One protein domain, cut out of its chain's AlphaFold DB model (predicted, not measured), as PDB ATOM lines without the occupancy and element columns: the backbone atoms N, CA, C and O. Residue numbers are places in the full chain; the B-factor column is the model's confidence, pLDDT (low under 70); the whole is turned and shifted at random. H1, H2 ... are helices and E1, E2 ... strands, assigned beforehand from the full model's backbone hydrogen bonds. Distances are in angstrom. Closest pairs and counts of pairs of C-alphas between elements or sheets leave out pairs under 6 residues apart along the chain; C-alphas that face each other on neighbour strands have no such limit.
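This is residues 201 to 303 of the 305 residues of an uncharacterized protein of Nippostrongylus brasiliensis (UniProt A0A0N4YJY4). Two strand hairpins, each with one helix packed on it, stand at opposite ends of a flat, loop-rich body: the short hairpin E1 and E2 with H1 makes one lobe, and the longer hairpin E3 and E4 with H3 makes the other. Between the lobes lie the very short helix H2 and long loops, of which residues 282 to 293 come as near as 2 A to the mean of the C-alphas. The printed part has 103 residues with three named helices and four named strands, in the order H1, E1, E2, H2, E3, E4, H3; each sheet is one antiparallel pair, E1 - E2 and E3 - E4. The class is mixed, helices and strands, and under half of the residues, 42 of 103, are in named elements. The whole is compact, with a radius of gyration of the C-alphas of 13.4 A, and the C-alphas span 39 by 36 by 20 A.

H1, residues 201 to 208, and E2, residues 239 to 242, have 4 pairs of C-alphas within 8 A; their closest C-alphas, those of Met 205 and Phe 239, are 6.0 A apart. With E1, residues 233 to 236, the closest C-alphas of H1 are those of Ala 208 and Gln 236, 5.9 A apart. E1 and E2 form a hairpin, antiparallel with 140 degrees between their directions; N 234 and O 241 are within hydrogen-bond range at 2.8 A, and so are N 239 and O 236 at 2.9 A. H2, residues 244 to 247, follows E2 after a tight link of one residue. Its closest C-alphas with E1 are those of Tyr 246 and Asn 233, 7.4 A apart. E3, residues 264 to 270, and E4, residues 275 to 281, form the second hairpin, antiparallel at 146 degrees. Here N 266 and O 279 are within hydrogen-bond range at 2.9 A, and N 281 and O 264 at 2.8 A. H3, residues 294 to 301, has its Tyr 294 close to both strands: its C-alpha is 5.9 A from that of Tyr 267 in E3 and 6.1 A from that of Cys 276 in E4, the closest pair in each case. H2 and H3 are close but not clearly touching, the closest C-alphas being those of Ala 244 and Cys 301 at 6.5 A. H1 is apart from H2, H3, E3 and E4, and E1 and E2 are apart from E3, E4 and H3. In H1 and H3 every O i to N i+4 pair is within hydrogen-bond range; H2 is too short for such a pair.

H1 begins at C-alpha 201, (247.235, 180.633, 279.360), and measures 10.1 A from first to last C-alpha. E1 and E2 have four residues each, and H2 also has four. E3 measures 19.0 A and starts at C-alpha 264, (227.461, 183.686, 269.107). E4 measures 18.0 A. H3 measures 10.4 A and ends at C-alpha 301, (243.207, 186.202, 255.595).

The C-alphas farthest apart are those of Ser 225 and Tyr 273, at 40.3 A, and the first and last printed C-alphas, 201 and 303, are 29.1 A apart. The printed part has no cut. The links H1 to E1, with 24 residues, H2 to E3, with 16, and E4 to H3, with 12, are long; E1 to E2, E2 to H2 and E3 to E4 are tight. Residues 256 to 257 pair with residues 283 to 284, antiparallel, which joins two of these long links. The mean pLDDT of the printed part is 92.5, and residue 260 alone is under 70.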
ATOM      1  N   LEU A 201     246.483 181.136 280.516       88.38
ATOM      2  CA  LEU A 201     247.235 180.633 279.360       88.38
ATOM      3  C   LEU A 201     246.625 181.075 278.020       88.38
ATOM      4  O   LEU A 201     247.365 181.430 277.111       88.38
ATOM      5  N   GLN A 202     245.298 181.091 277.873       89.50
ATOM      6  CA  GLN A 202     244.634 181.571 276.652       89.50
ATOM      7  C   GLN A 202     244.909 183.055 276.404       89.50
ATOM      8  O   GLN A 202     245.155 183.460 275.267       89.50
ATOM      9  N   ARG A 203     244.921 183.872 277.466       90.00
ATOM     10  CA  ARG A 203     245.286 185.290 277.372       90.00
ATOM     11  C   ARG A 203     246.751 185.463 276.970       90.00
ATOM     12  O   ARG A 203     247.031 186.214 276.044       90.00
ATOM     13  N   GLN A 204     247.659 184.714 277.596       93.19
ATOM     14  CA  GLN A 204     249.080 184.712 277.235       93.19
ATOM     15  C   GLN A 204     249.306 184.266 275.786       93.19
ATOM     16  O   GLN A 204     250.084 184.890 275.068       93.19
ATOM     17  N   MET A 205     248.592 183.235 275.328       93.19
ATOM     18  CA  MET A 205     248.642 182.784 273.939       93.19
ATOM     19  C   MET A 205     248.133 183.866 272.983       93.19
ATOM     20  O   MET A 205     248.750 184.087 271.944       93.19
ATOM     21  N   LYS A 206     247.048 184.577 273.327       93.06
ATOM     22  CA  LYS A 206     246.540 185.694 272.516       93.06
ATOM     23  C   LYS A 206     247.628 186.729 272.246       93.06
ATOM     24  O   LYS A 206     247.829 187.126 271.098       93.06
ATOM     25  N   ASP A 207     248.325 187.125 273.306       93.50
ATOM     26  CA  ASP A 207     249.374 188.139 273.256       93.50
ATOM     27  C   ASP A 207     250.606 187.619 272.502       93.50
ATOM     28  O   ASP A 207     251.133 188.305 271.624       93.50
ATOM     29  N   ALA A 208     251.022 186.378 272.778       94.50
ATOM     30  CA  ALA A 208     252.128 185.705 272.101       94.50
ATOM     31  C   ALA A 208     251.908 185.602 270.585       94.50
ATOM     32  O   ALA A 208     252.801 185.936 269.806       94.50
ATOM     33  N   CYS A 209     250.705 185.191 270.179       93.75
ATOM     34  CA  CYS A 209     250.338 184.985 268.785       93.75
ATOM     35  C   CYS A 209     249.890 186.263 268.068       93.75
ATOM     36  O   CYS A 209     249.592 186.205 266.875       93.75
ATOM     37  N   ARG A 210     249.771 187.395 268.786       92.12
ATOM     38  CA  ARG A 210     249.116 188.624 268.298       92.12
ATOM     39  C   ARG A 210     247.784 188.298 267.610       92.12
ATOM     40  O   ARG A 210     247.508 188.757 266.504       92.12
ATOM     41  N   ALA A 211     247.013 187.411 268.236       87.62
ATOM     42  CA  ALA A 211     245.890 186.754 267.589       87.62
ATOM     43  C   ALA A 211     244.712 187.718 267.392       87.62
ATOM     44  O   ALA A 211     244.063 188.134 268.356       87.62
ATOM     45  N   ASP A 212     244.410 188.005 266.124       90.00
ATOM     46  CA  ASP A 212     243.160 188.644 265.694       90.00
ATOM     47  C   ASP A 212     241.987 187.641 265.629       90.00
ATOM     48  O   ASP A 212     240.822 188.041 265.633       90.00
ATOM     49  N   TYR A 213     242.280 186.336 265.588       91.38
ATOM     50  CA  TYR A 213     241.290 185.263 265.701       91.38
ATOM     51  C   TYR A 213     240.900 185.010 267.165       91.38
ATOM     52  O   TYR A 213     241.632 185.342 268.102       91.38
ATOM     53  N   ALA A 214     239.726 184.417 267.365       89.50
ATOM     54  CA  ALA A 214     239.230 184.035 268.678       89.50
ATOM     55  C   ALA A 214     240.083 182.886 269.254       89.50
ATOM     56  O   ALA A 214     240.328 181.878 268.589       89.50
ATOM     57  N   VAL A 215     240.569 183.059 270.486       89.50
ATOM     58  CA  VAL A 215     241.432 182.090 271.195       89.50
ATOM     59  C   VAL A 215     240.783 181.519 272.453       89.50
ATOM     60  O   VAL A 215     241.288 180.557 273.020       89.50
ATOM     61  N   ASP A 216     239.665 182.101 272.888       85.88
ATOM     62  CA  ASP A 216     238.894 181.725 274.077       85.88
ATOM     63  C   ASP A 216     238.355 180.289 274.006       85.88
ATOM     64  O   ASP A 216     238.142 179.644 275.032       85.88
ATOM     65  N   HIS A 217     238.199 179.750 272.798       86.44
ATOM     66  CA  HIS A 217     237.760 178.375 272.565       86.44
ATOM     67  C   HIS A 217     238.877 177.395 272.202       86.44
ATOM     68  O   HIS A 217     238.611 176.199 272.065       86.44
ATOM     69  N   LEU A 218     240.107 177.881 272.021       89.75
ATOM     70  CA  LEU A 218     241.249 177.058 271.641       89.75
ATOM     71  C   LEU A 218     241.990 176.564 272.882       89.75
ATOM     72  O   LEU A 218     242.137 177.286 273.871       89.75
ATOM     73  N   THR A 219     242.497 175.335 272.806       88.88
ATOM     74  CA  THR A 219     243.400 174.784 273.818       88.88
ATOM     75  C   THR A 219     244.804 175.339 273.585       88.88
ATOM     76  O   THR A 219     245.375 175.070 272.523       88.88
ATOM     77  N   PRO A 220     245.394 176.078 274.540       91.06
ATOM     78  CA  PRO A 220     246.754 176.573 274.390       91.06
ATOM     79  C   PRO A 220     247.747 175.419 274.301       91.06
ATOM     80  O   PRO A 220     247.779 174.550 275.173       91.06
ATOM     81  N   GLN A 221     248.580 175.425 273.264       92.50
ATOM     82  CA  GLN A 221     249.686 174.484 273.136       92.50
ATOM     83  C   GLN A 221     251.007 175.228 273.314       92.50
ATOM     84  O   GLN A 221     251.275 176.200 272.614       92.50
ATOM     85  N   GLN A 222     251.831 174.762 274.249       93.19
ATOM     86  CA  GLN A 222     253.144 175.340 274.527       93.19
ATOM     87  C   GLN A 222     254.235 174.718 273.643       93.19
ATOM     88  O   GLN A 222     254.114 173.582 273.180       93.19
ATOM     89  N   CYS A 223     255.310 175.469 273.421       95.00
ATOM     90  CA  CYS A 223     256.496 175.054 272.674       95.00
ATOM     91  C   CYS A 223     257.773 175.601 273.322       95.00
ATOM     92  O   CYS A 223     257.735 176.561 274.088       95.00
ATOM     93  N   GLY A 224     258.917 174.983 273.028       90.62
ATOM     94  CA  GLY A 224     260.190 175.289 273.684       90.62
ATOM     95  C   GLY A 224     261.144 174.102 273.614       90.62
ATOM     96  O   GLY A 224     261.068 173.345 272.656       90.62
ATOM     97  N   SER A 225     262.016 173.948 274.615       81.00
ATOM     98  CA  SER A 225     263.038 172.904 274.851       81.00
ATOM     99  C   SER A 225     262.808 171.514 274.208       81.00
ATOM    100  O   SER A 225     262.580 170.531 274.906       81.00
ATOM    101  N   GLY A 226     262.884 171.415 272.877       79.75
ATOM    102  CA  GLY A 226     262.644 170.186 272.103       79.75
ATOM    103  C   GLY A 226     261.183 169.895 271.715       79.75
ATOM    104  O   GLY A 226     260.945 168.956 270.960       79.75
ATOM    105  N   GLN A 227     260.205 170.689 272.160       90.38
ATOM    106  CA  GLN A 227     258.792 170.546 271.786       90.38
ATOM    107  C   GLN A 227     258.475 171.358 270.527       90.38
ATOM    108  O   GLN A 227     258.433 172.591 270.551       90.38
ATOM    109  N   GLN A 228     258.247 170.646 269.421       93.75
ATOM    110  CA  GLN A 228     257.864 171.234 268.141       93.75
ATOM    111  C   GLN A 228     256.356 171.466 268.059       93.75
ATOM    112  O   GLN A 228     255.552 170.698 268.591       93.75
ATOM    113  N   CYS A 229     255.978 172.526 267.351       95.69
ATOM    114  CA  CYS A 229     254.581 172.794 267.064       95.69
ATOM    115  C   CYS A 229     254.030 171.850 265.987       95.69
ATOM    116  O   CYS A 229     254.790 171.384 265.136       95.69
ATOM    117  N   PRO A 230     252.711 171.581 265.989       94.69
ATOM    118  CA  PRO A 230     252.076 170.777 264.957       94.69
ATOM    119  C   PRO A 230     252.181 171.476 263.602       94.69
ATOM    120  O   PRO A 230     252.280 172.706 263.534       94.69
ATOM    121  N   SER A 231     252.081 170.708 262.517       95.19
ATOM    122  CA  SER A 231     252.091 171.242 261.151       95.19
ATOM    123  C   SER A 231     251.142 172.432 260.992       95.19
ATOM    124  O   SER A 231     249.998 172.396 261.441       95.19
ATOM    125  N   GLY A 232     251.635 173.495 260.355       94.50
ATOM    126  CA  GLY A 232     250.884 174.736 260.156       94.50
ATOM    127  C   GLY A 232     250.958 175.741 261.311       94.50
ATOM    128  O   GLY A 232     250.453 176.855 261.155       94.50
ATOM    129  N   ASN A 233     251.616 175.403 262.425       95.69
ATOM    130  CA  ASN A 233     251.819 176.284 263.576       95.69
ATOM    131  C   ASN A 233     253.307 176.609 263.765       95.69
ATOM    132  O   ASN A 233     254.175 175.772 263.526       95.69
ATOM    133  N   LEU A 234     253.597 177.820 264.235       95.31
ATOM    134  CA  LEU A 234     254.943 178.280 264.567       95.31
ATOM    135  C   LEU A 234     255.049 178.566 266.059       95.31
ATOM    136  O   LEU A 234     254.099 179.044 266.674       95.31
ATOM    137  N   CYS A 235     256.221 178.300 266.631       95.94
ATOM    138  CA  CYS A 235     256.487 178.631 268.023       95.94
ATOM    139  C   CYS A 235     256.730 180.138 268.163       95.94
ATOM    140  O   CYS A 235     257.698 180.661 267.610       95.94
ATOM    141  N   GLN A 236     255.865 180.834 268.898       95.38
ATOM    142  CA  GLN A 236     255.988 182.257 269.202       95.38
ATOM    143  C   GLN A 236     255.843 182.459 270.707       95.38
ATOM    144  O   GLN A 236     254.843 182.068 271.301       95.38
ATOM    145  N   SER A 237     256.867 183.042 271.334       94.81
ATOM    146  CA  SER A 237     256.884 183.347 272.774       94.81
ATOM    147  C   SER A 237     256.448 182.176 273.675       94.81
ATOM    148  O   SER A 237     255.757 182.378 274.668       94.81
ATOM    149  N   GLY A 238     256.837 180.945 273.319       95.00
ATOM    150  CA  GLY A 238     256.513 179.733 274.081       95.00
ATOM    151  C   GLY A 238     255.150 179.103 273.777       95.00
ATOM    152  O   GLY A 238     254.799 178.114 274.417       95.00
ATOM    153  N   PHE A 239     254.398 179.617 272.797       95.81
ATOM    154  CA  PHE A 239     253.118 179.061 272.349       95.81
ATOM    155  C   PHE A 239     253.124 178.702 270.861       95.81
ATOM    156  O   PHE A 239     253.764 179.358 270.041       95.81
ATOM    157  N   CYS A 240     252.388 177.655 270.499       96.00
ATOM    158  CA  CYS A 240     252.158 177.277 269.114       96.00
ATOM    159  C   CYS A 240     251.038 178.120 268.516       96.00
ATOM    160  O   CYS A 240     249.868 177.941 268.843       96.00
ATOM    161  N   CYS A 241     251.418 179.007 267.606       95.62
ATOM    162  CA  CYS A 241     250.521 179.933 266.941       95.62
ATOM    163  C   CYS A 241     250.257 179.474 265.500       95.62
ATOM    164  O   CYS A 241     251.218 179.283 264.743       95.62
ATOM    165  N   PRO A 242     248.994 179.304 265.079       95.31
ATOM    166  CA  PRO A 242     248.663 178.964 263.703       95.31
ATOM    167  C   PRO A 242     249.136 180.046 262.732       95.31
ATOM    168  O   PRO A 242     248.938 181.243 262.939       95.31
ATOM    169  N   THR A 243     249.755 179.611 261.638       94.19
ATOM    170  CA  THR A 243     250.116 180.497 260.527       94.19
ATOM    171  C   THR A 243     248.870 180.921 259.758       94.19
ATOM    172  O   THR A 243     247.903 180.165 259.688       94.19
ATOM    173  N   ALA A 244     248.901 182.090 259.112       93.12
ATOM    174  CA  ALA A 244     247.799 182.535 258.257       93.12
ATOM    175  C   ALA A 244     247.503 181.532 257.127       93.12
ATOM    176  O   ALA A 244     246.347 181.185 256.908       93.12
ATOM    177  N   ASN A 245     248.540 180.969 256.498       93.12
ATOM    178  CA  ASN A 245     248.369 179.947 255.464       93.12
ATOM    179  C   ASN A 245     247.652 178.690 255.991       93.12
ATOM    180  O   ASN A 245     246.819 178.115 255.304       93.12
ATOM    181  N   TYR A 246     247.943 178.253 257.216       94.50
ATOM    182  CA  TYR A 246     247.235 177.118 257.809       94.50
ATOM    183  C   TYR A 246     245.807 177.493 258.222       94.50
ATOM    184  O   TYR A 246     244.851 176.859 257.787       94.50
ATOM    185  N   LEU A 247     245.669 178.548 259.027       95.38
ATOM    186  CA  LEU A 247     244.410 179.001 259.612       95.38
ATOM    187  C   LEU A 247     243.364 179.304 258.542       95.38
ATOM    188  O   LEU A 247     242.259 178.777 258.604       95.38
ATOM    189  N   CYS A 248     243.713 180.116 257.544       96.31
ATOM    190  CA  CYS A 248     242.772 180.588 256.529       96.31
ATOM    191  C   CYS A 248     242.338 179.479 255.549       96.31
ATOM    192  O   CYS A 248     241.415 179.682 254.767       96.31
ATOM    193  N   ASN A 249     242.966 178.299 255.595       95.00
ATOM    194  CA  ASN A 249     242.560 177.126 254.817       95.00
ATOM    195  C   ASN A 249     241.751 176.102 255.633       95.00
ATOM    196  O   ASN A 249     241.283 175.103 255.081       95.00
ATOM    197  N   LEU A 250     241.547 176.333 256.933       95.88
ATOM    198  CA  LEU A 250     240.631 175.517 257.727       95.88
ATOM    199  C   LEU A 250     239.188 175.792 257.297       95.88
ATOM    200  O   LEU A 250     238.818 176.924 256.994       95.88
ATOM    201  N   ARG A 251     238.329 174.772 257.329       96.50
ATOM    202  CA  ARG A 251     236.878 175.003 257.253       96.50
ATOM    203  C   ARG A 251     236.415 175.671 258.547       96.50
ATOM    204  O   ARG A 251     237.049 175.490 259.584       96.50
ATOM    205  N   TYR A 252     235.293 176.384 258.511       96.88
ATOM    206  CA  TYR A 252     234.654 176.807 259.756       96.88
ATOM    207  C   TYR A 252     234.301 175.590 260.615       96.88
ATOM    208  O   TYR A 252     233.969 174.521 260.096       96.88
ATOM    209  N   ASP A 253     234.342 175.772 261.928       96.56
ATOM    210  CA  ASP A 253     233.882 174.778 262.888       96.56
ATOM    211  C   ASP A 253     233.007 175.471 263.929       96.56
ATOM    212  O   ASP A 253     233.474 176.291 264.720       96.56
ATOM    213  N   SER A 254     231.711 175.151 263.910       95.81
ATOM    214  CA  SER A 254     230.730 175.691 264.853       95.81
ATOM    215  C   SER A 254     230.996 175.280 266.303       95.81
ATOM    216  O   SER A 254     230.380 175.849 267.203       95.81
ATOM    217  N   GLY A 255     231.889 174.321 266.548       92.38
ATOM    218  CA  GLY A 255     232.226 173.858 267.882       92.38
ATOM    219  C   GLY A 255     231.050 173.167 268.569       92.38
ATOM    220  O   GLY A 255     230.213 172.504 267.944       92.38
ATOM    221  N   LYS A 256     230.999 173.304 269.891       88.94
ATOM    222  CA  LYS A 256     229.979 172.730 270.772       88.94
ATOM    223  C   LYS A 256     229.433 173.795 271.709       88.94
ATOM    224  O   LYS A 256     230.045 174.845 271.881       88.94
ATOM    225  N   PHE A 257     228.268 173.535 272.294       86.12
ATOM    226  CA  PHE A 257     227.674 174.478 273.234       86.12
ATOM    227  C   PHE A 257     228.550 174.582 274.477       86.12
ATOM    228  O   PHE A 257     228.783 173.575 275.144       86.12
ATOM    229  N   ALA A 258     229.042 175.779 274.782       81.50
ATOM    230  CA  ALA A 258     229.670 176.029 276.071       81.50
ATOM    231  C   ALA A 258     228.654 175.781 277.192       81.50
ATOM    232  O   ALA A 258     227.463 176.074 277.055       81.50
ATOM    233  N   VAL A 259     229.117 175.242 278.321       76.12
ATOM    234  CA  VAL A 259     228.247 175.022 279.478       76.12
ATOM    235  C   VAL A 259     227.706 176.369 279.955       76.12
ATOM    236  O   VAL A 259     228.456 177.198 280.454       76.12
ATOM    237  N   GLY A 260     226.396 176.576 279.811       68.81
ATOM    238  CA  GLY A 260     225.730 177.817 280.213       68.81
ATOM    239  C   GLY A 260     225.998 179.001 279.281       68.81
ATOM    240  O   GLY A 260     225.603 180.113 279.614       68.81
ATOM    241  N   GLY A 261     226.650 178.777 278.136       71.12
ATOM    242  CA  GLY A 261     226.882 179.796 277.119       71.12
ATOM    243  C   GLY A 261     225.801 179.790 276.042       71.12
ATOM    244  O   GLY A 261     225.270 178.741 275.669       71.12
ATOM    245  N   GLU A 262     225.492 180.971 275.516       77.38
ATOM    246  CA  GLU A 262     224.705 181.108 274.294       77.38
ATOM    247  C   GLU A 262     225.604 180.986 273.060       77.38
ATOM    248  O   GLU A 262     226.804 181.274 273.100       77.38
ATOM    249  N   LYS A 263     225.013 180.576 271.933       88.31
ATOM    250  CA  LYS A 263     225.711 180.651 270.648       88.31
ATOM    251  C   LYS A 263     225.990 182.114 270.299       88.31
ATOM    252  O   LYS A 263     225.183 182.991 270.592       88.31
ATOM    253  N   SER A 264     227.088 182.360 269.600       92.19
ATOM    254  CA  SER A 264     227.461 183.686 269.107       92.19
ATOM    255  C   SER A 264     227.684 183.666 267.601       92.19
ATOM    256  O   SER A 264     228.044 182.636 267.028       92.19
ATOM    257  N   ASP A 265     227.476 184.811 266.958       96.12
ATOM    258  CA  ASP A 265     227.873 184.996 265.569       96.12
ATOM    259  C   ASP A 265     229.380 185.281 265.491       96.12
ATOM    260  O   ASP A 265     229.945 186.042 266.288       96.12
ATOM    261  N   ARG A 266     230.034 184.628 264.531       97.44
ATOM    262  CA  ARG A 266     231.472 184.700 264.252       97.44
ATOM    263  C   ARG A 266     231.709 184.740 262.748       97.44
ATOM    264  O   ARG A 266     230.790 184.493 261.971       97.44
ATOM    265  N   TYR A 267     232.932 185.037 262.334       98.38
ATOM    266  CA  TYR A 267     233.347 185.065 260.935       98.38
ATOM    267  C   TYR A 267     234.439 184.032 260.679       98.38
ATOM    268  O   TYR A 267     235.263 183.776 261.550       98.38
ATOM    269  N   PHE A 268     234.455 183.448 259.489       98.19
ATOM    270  CA  PHE A 268     235.523 182.571 259.022       98.19
ATOM    271  C   PHE A 268     235.895 182.958 257.596       98.19
ATOM    272  O   PHE A 268     235.037 183.396 256.828       98.19
ATOM    273  N   TYR A 269     237.156 182.785 257.228       98.12
ATOM    274  CA  TYR A 269     237.597 182.984 255.857       98.12
ATOM    275  C   TYR A 269     237.321 181.742 255.014       98.12
ATOM    276  O   TYR A 269     237.557 180.616 255.448       98.12
ATOM    277  N   THR A 270     236.853 181.946 253.788       96.31
ATOM    278  CA  THR A 270     236.701 180.893 252.784       96.31
ATOM    279  C   THR A 270     237.524 181.241 251.553       96.31
ATOM    280  O   THR A 270     237.320 182.280 250.924       96.31
ATOM    281  N   SER A 271     238.456 180.356 251.198       92.81
ATOM    282  CA  SER A 271     239.304 180.512 250.015       92.81
ATOM    283  C   SER A 271     238.522 180.360 248.708       92.81
ATOM    284  O   SER A 271     238.875 180.995 247.719       92.81
ATOM    285  N   GLU A 272     237.424 179.595 248.720       92.38
ATOM    286  CA  GLU A 272     236.531 179.404 247.568       92.38
ATOM    287  C   GLU A 272     235.944 180.734 247.082       92.38
ATOM    288  O   GLU A 272     235.916 181.006 245.883       92.38
ATOM    289  N   TYR A 273     235.536 181.593 248.019       94.31
ATOM    290  CA  TYR A 273     234.920 182.889 247.720       94.31
ATOM    291  C   TYR A 273     235.835 184.080 248.022       94.31
ATOM    292  O   TYR A 273     235.415 185.225 247.867       94.31
ATOM    293  N   LYS A 274     237.073 183.819 248.464       94.31
ATOM    294  CA  LYS A 274     238.083 184.822 248.843       94.31
ATOM    295  C   LYS A 274     237.526 185.921 249.757       94.31
ATOM    296  O   LYS A 274     237.786 187.107 249.564       94.31
ATOM    297  N   THR A 275     236.705 185.534 250.730       96.62
ATOM    298  CA  THR A 275     236.006 186.470 251.619       96.62
ATOM    299  C   THR A 275     235.742 185.846 252.983       96.62
ATOM    300  O   THR A 275     235.839 184.631 253.158       96.62
ATOM    301  N   CYS A 276     235.384 186.681 253.954       98.00
ATOM    302  CA  CYS A 276     234.959 186.244 255.274       98.00
ATOM    303  C   CYS A 276     233.434 186.124 255.355       98.00
ATOM    304  O   CYS A 276     232.704 187.074 255.079       98.00
ATOM    305  N   MET A 277     232.941 184.957 255.760       97.81
ATOM    306  CA  MET A 277     231.515 184.667 255.901       97.81
ATOM    307  C   MET A 277     231.136 184.499 257.371       97.81
ATOM    308  O   MET A 277     231.931 184.024 258.178       97.81
ATOM    309  N   ARG A 278     229.904 184.879 257.722       98.19
ATOM    310  CA  ARG A 278     229.373 184.723 259.081       98.19
ATOM    311  C   ARG A 278     228.907 183.284 259.325       98.19
ATOM    312  O   ARG A 278     228.270 182.691 258.457       98.19
ATOM    313  N   PHE A 279     229.152 182.753 260.518       97.50
ATOM    314  CA  PHE A 279     228.642 181.465 260.992       97.50
ATOM    315  C   PHE A 279     228.259 181.531 262.477       97.50
ATOM    316  O   PHE A 279     228.684 182.436 263.197       97.50
ATOM    317  N   SER A 280     227.453 180.574 262.944       96.44
ATOM    318  CA  SER A 280     227.152 180.428 264.371       96.44
ATOM    319  C   SER A 280     228.191 179.537 265.051       96.44
ATOM    320  O   SER A 280     228.384 178.383 264.653       96.44
ATOM    321  N   PHE A 281     228.804 180.066 266.105       95.88
ATOM    322  CA  PHE A 281     229.733 179.370 266.982       95.88
ATOM    323  C   PHE A 281     229.076 179.092 268.335       95.88
ATOM    324  O   PHE A 281     228.504 179.987 268.958       95.88
ATOM    325  N   TYR A 282     229.149 177.851 268.802       91.88
ATOM    326  CA  TYR A 282     228.423 177.400 269.986       91.88
ATOM    327  C   TYR A 282     229.172 177.649 271.309       91.88
ATOM    328  O   TYR A 282     228.611 177.435 272.381       91.88
ATOM    329  N   GLY A 283     230.391 178.192 271.260       87.56
ATOM    330  CA  GLY A 283     231.067 178.758 272.431       87.56
ATOM    331  C   GLY A 283     232.213 177.922 272.999       87.56
ATOM    332  O   GLY A 283     232.925 178.406 273.870       87.56
ATOM    333  N   THR A 284     232.432 176.690 272.537       88.12
ATOM    334  CA  THR A 284     233.606 175.891 272.925       88.12
ATOM    335  C   THR A 284     234.057 174.960 271.804       88.12
ATOM    336  O   THR A 284     233.279 174.675 270.887       88.12
ATOM    337  N   LEU A 285     235.290 174.452 271.894       88.56
ATOM    338  CA  LEU A 285     235.959 173.719 270.816       88.56
ATOM    339  C   LEU A 285     235.951 174.547 269.525       88.56
ATOM    340  O   LEU A 285     235.863 175.767 269.568       88.56
ATOM    341  N   GLY A 286     236.022 173.906 268.367       92.31
ATOM    342  CA  GLY A 286     236.172 174.609 267.104       92.31
ATOM    343  C   GLY A 286     237.636 174.714 266.701       92.31
ATOM    344  O   GLY A 286     238.499 173.999 267.210       92.31
ATOM    345  N   ASN A 287     237.919 175.624 265.775       95.06
ATOM    346  CA  ASN A 287     239.266 175.837 265.267       95.06
ATOM    347  C   ASN A 287     239.589 177.331 265.118       95.06
ATOM    348  O   ASN A 287     238.769 178.192 265.442       95.06
ATOM    349  N   ALA A 288     240.813 177.636 264.683       95.50
ATOM    350  CA  ALA A 288     241.328 179.001 264.641       95.50
ATOM    351  C   ALA A 288     240.755 179.860 263.498       95.50
ATOM    352  O   ALA A 288     240.900 181.078 263.544       95.50
ATOM    353  N   ASN A 289     240.079 179.279 262.496       97.44
ATOM    354  CA  ASN A 289     239.368 180.049 261.468       97.44
ATOM    355  C   ASN A 289     238.018 180.541 262.004       97.44
ATOM    356  O   ASN A 289     236.941 180.141 261.561       97.44
ATOM    357  N   ASN A 290     238.108 181.360 263.044       97.62
ATOM    358  CA  ASN A 290     237.003 181.867 263.828       97.62
ATOM    359  C   ASN A 290     237.396 183.257 264.337       97.62
ATOM    360  O   ASN A 290     238.323 183.402 265.130       97.62
ATOM    361  N   PHE A 291     236.698 184.277 263.862       97.44
ATOM    362  CA  PHE A 291     236.966 185.683 264.128       97.44
ATOM    363  C   PHE A 291     235.729 186.346 264.730       97.44
ATOM    364  O   PHE A 291     234.592 186.008 264.388       97.44
ATOM    365  N   HIS A 292     235.936 187.319 265.617       95.06
ATOM    366  CA  HIS A 292     234.829 188.047 266.243       95.06
ATOM    367  C   HIS A 292     234.088 188.955 265.256       95.06
ATOM    368  O   HIS A 292     232.887 189.178 265.409       95.06
ATOM    369  N   ASP A 293     234.784 189.456 264.239       96.31
ATOM    370  CA  ASP A 293     234.251 190.408 263.273       96.31
ATOM    371  C   ASP A 293     234.845 190.196 261.872       96.31
ATOM    372  O   ASP A 293     235.867 189.535 261.681       96.31
ATOM    373  N   TYR A 294     234.179 190.762 260.866       96.69
ATOM    374  CA  TYR A 294     234.589 190.637 259.468       96.69
ATOM    375  C   TYR A 294     235.967 191.263 259.197       96.69
ATOM    376  O   TYR A 294     236.747 190.725 258.412       96.69
ATOM    377  N   ASN A 295     236.288 192.386 259.846       96.12
ATOM    378  CA  ASN A 295     237.499 193.149 259.554       96.12
ATOM    379  C   ASN A 295     238.747 192.464 260.115       96.12
ATOM    380  O   ASN A 295     239.767 192.437 259.430       96.12
ATOM    381  N   SER A 296     238.681 191.889 261.320       95.94
ATOM    382  CA  SER A 296     239.765 191.056 261.863       95.94
ATOM    383  C   SER A 296     240.034 189.840 260.976       95.94
ATOM    384  O   SER A 296     241.187 189.560 260.647       95.94
ATOM    385  N   CYS A 297     238.975 189.196 260.483       97.69
ATOM    386  CA  CYS A 297     239.083 188.098 259.525       97.69
ATOM    387  C   CYS A 297     239.767 188.522 258.212       97.69
ATOM    388  O   CYS A 297     240.742 187.899 257.785       97.69
ATOM    389  N   MET A 298     239.318 189.615 257.588       96.00
ATOM    390  CA  MET A 298     239.899 190.091 256.326       96.00
ATOM    391  C   MET A 298     241.323 190.627 256.491       96.00
ATOM    392  O   MET A 298     242.125 190.492 255.573       96.00
ATOM    393  N   ARG A 299     241.676 191.187 257.651       94.56
ATOM    394  CA  ARG A 299     243.054 191.610 257.934       94.56
ATOM    395  C   ARG A 299     244.013 190.420 257.991       94.56
ATOM    396  O   ARG A 299     245.122 190.520 257.481       94.56
ATOM    397  N   MET A 300     243.576 189.308 258.584       93.31
ATOM    398  CA  MET A 300     244.383 188.092 258.717       93.31
ATOM    399  C   MET A 300     244.458 187.289 257.410       93.31
ATOM    400  O   MET A 300     245.526 186.802 257.038       93.31
ATOM    401  N   CYS A 301     243.331 187.141 256.712       95.94
ATOM    402  CA  CYS A 301     243.207 186.202 255.595       95.94
ATOM    403  C   CYS A 301     243.031 186.853 254.218       95.94
ATOM    404  O   CYS A 301     243.269 186.200 253.206       95.94
ATOM    405  N   GLY A 302     242.644 188.128 254.144       91.38
ATOM    406  CA  GLY A 302     242.276 188.789 252.886       91.38
ATOM    407  C   GLY A 302     243.434 189.018 251.911       91.38
ATOM    408  O   GLY A 302     243.191 189.280 250.736       91.38
ATOM    409  N   SER A 303     244.684 188.908 252.368       83.62
ATOM    410  CA  SER A 303     245.881 189.042 251.530       83.62
ATOM    411  C   SER A 303     246.460 187.707 251.047       83.62
ATOM    412  O   SER A 303     247.490 187.714 250.378       83.62
TER     413      SER A 303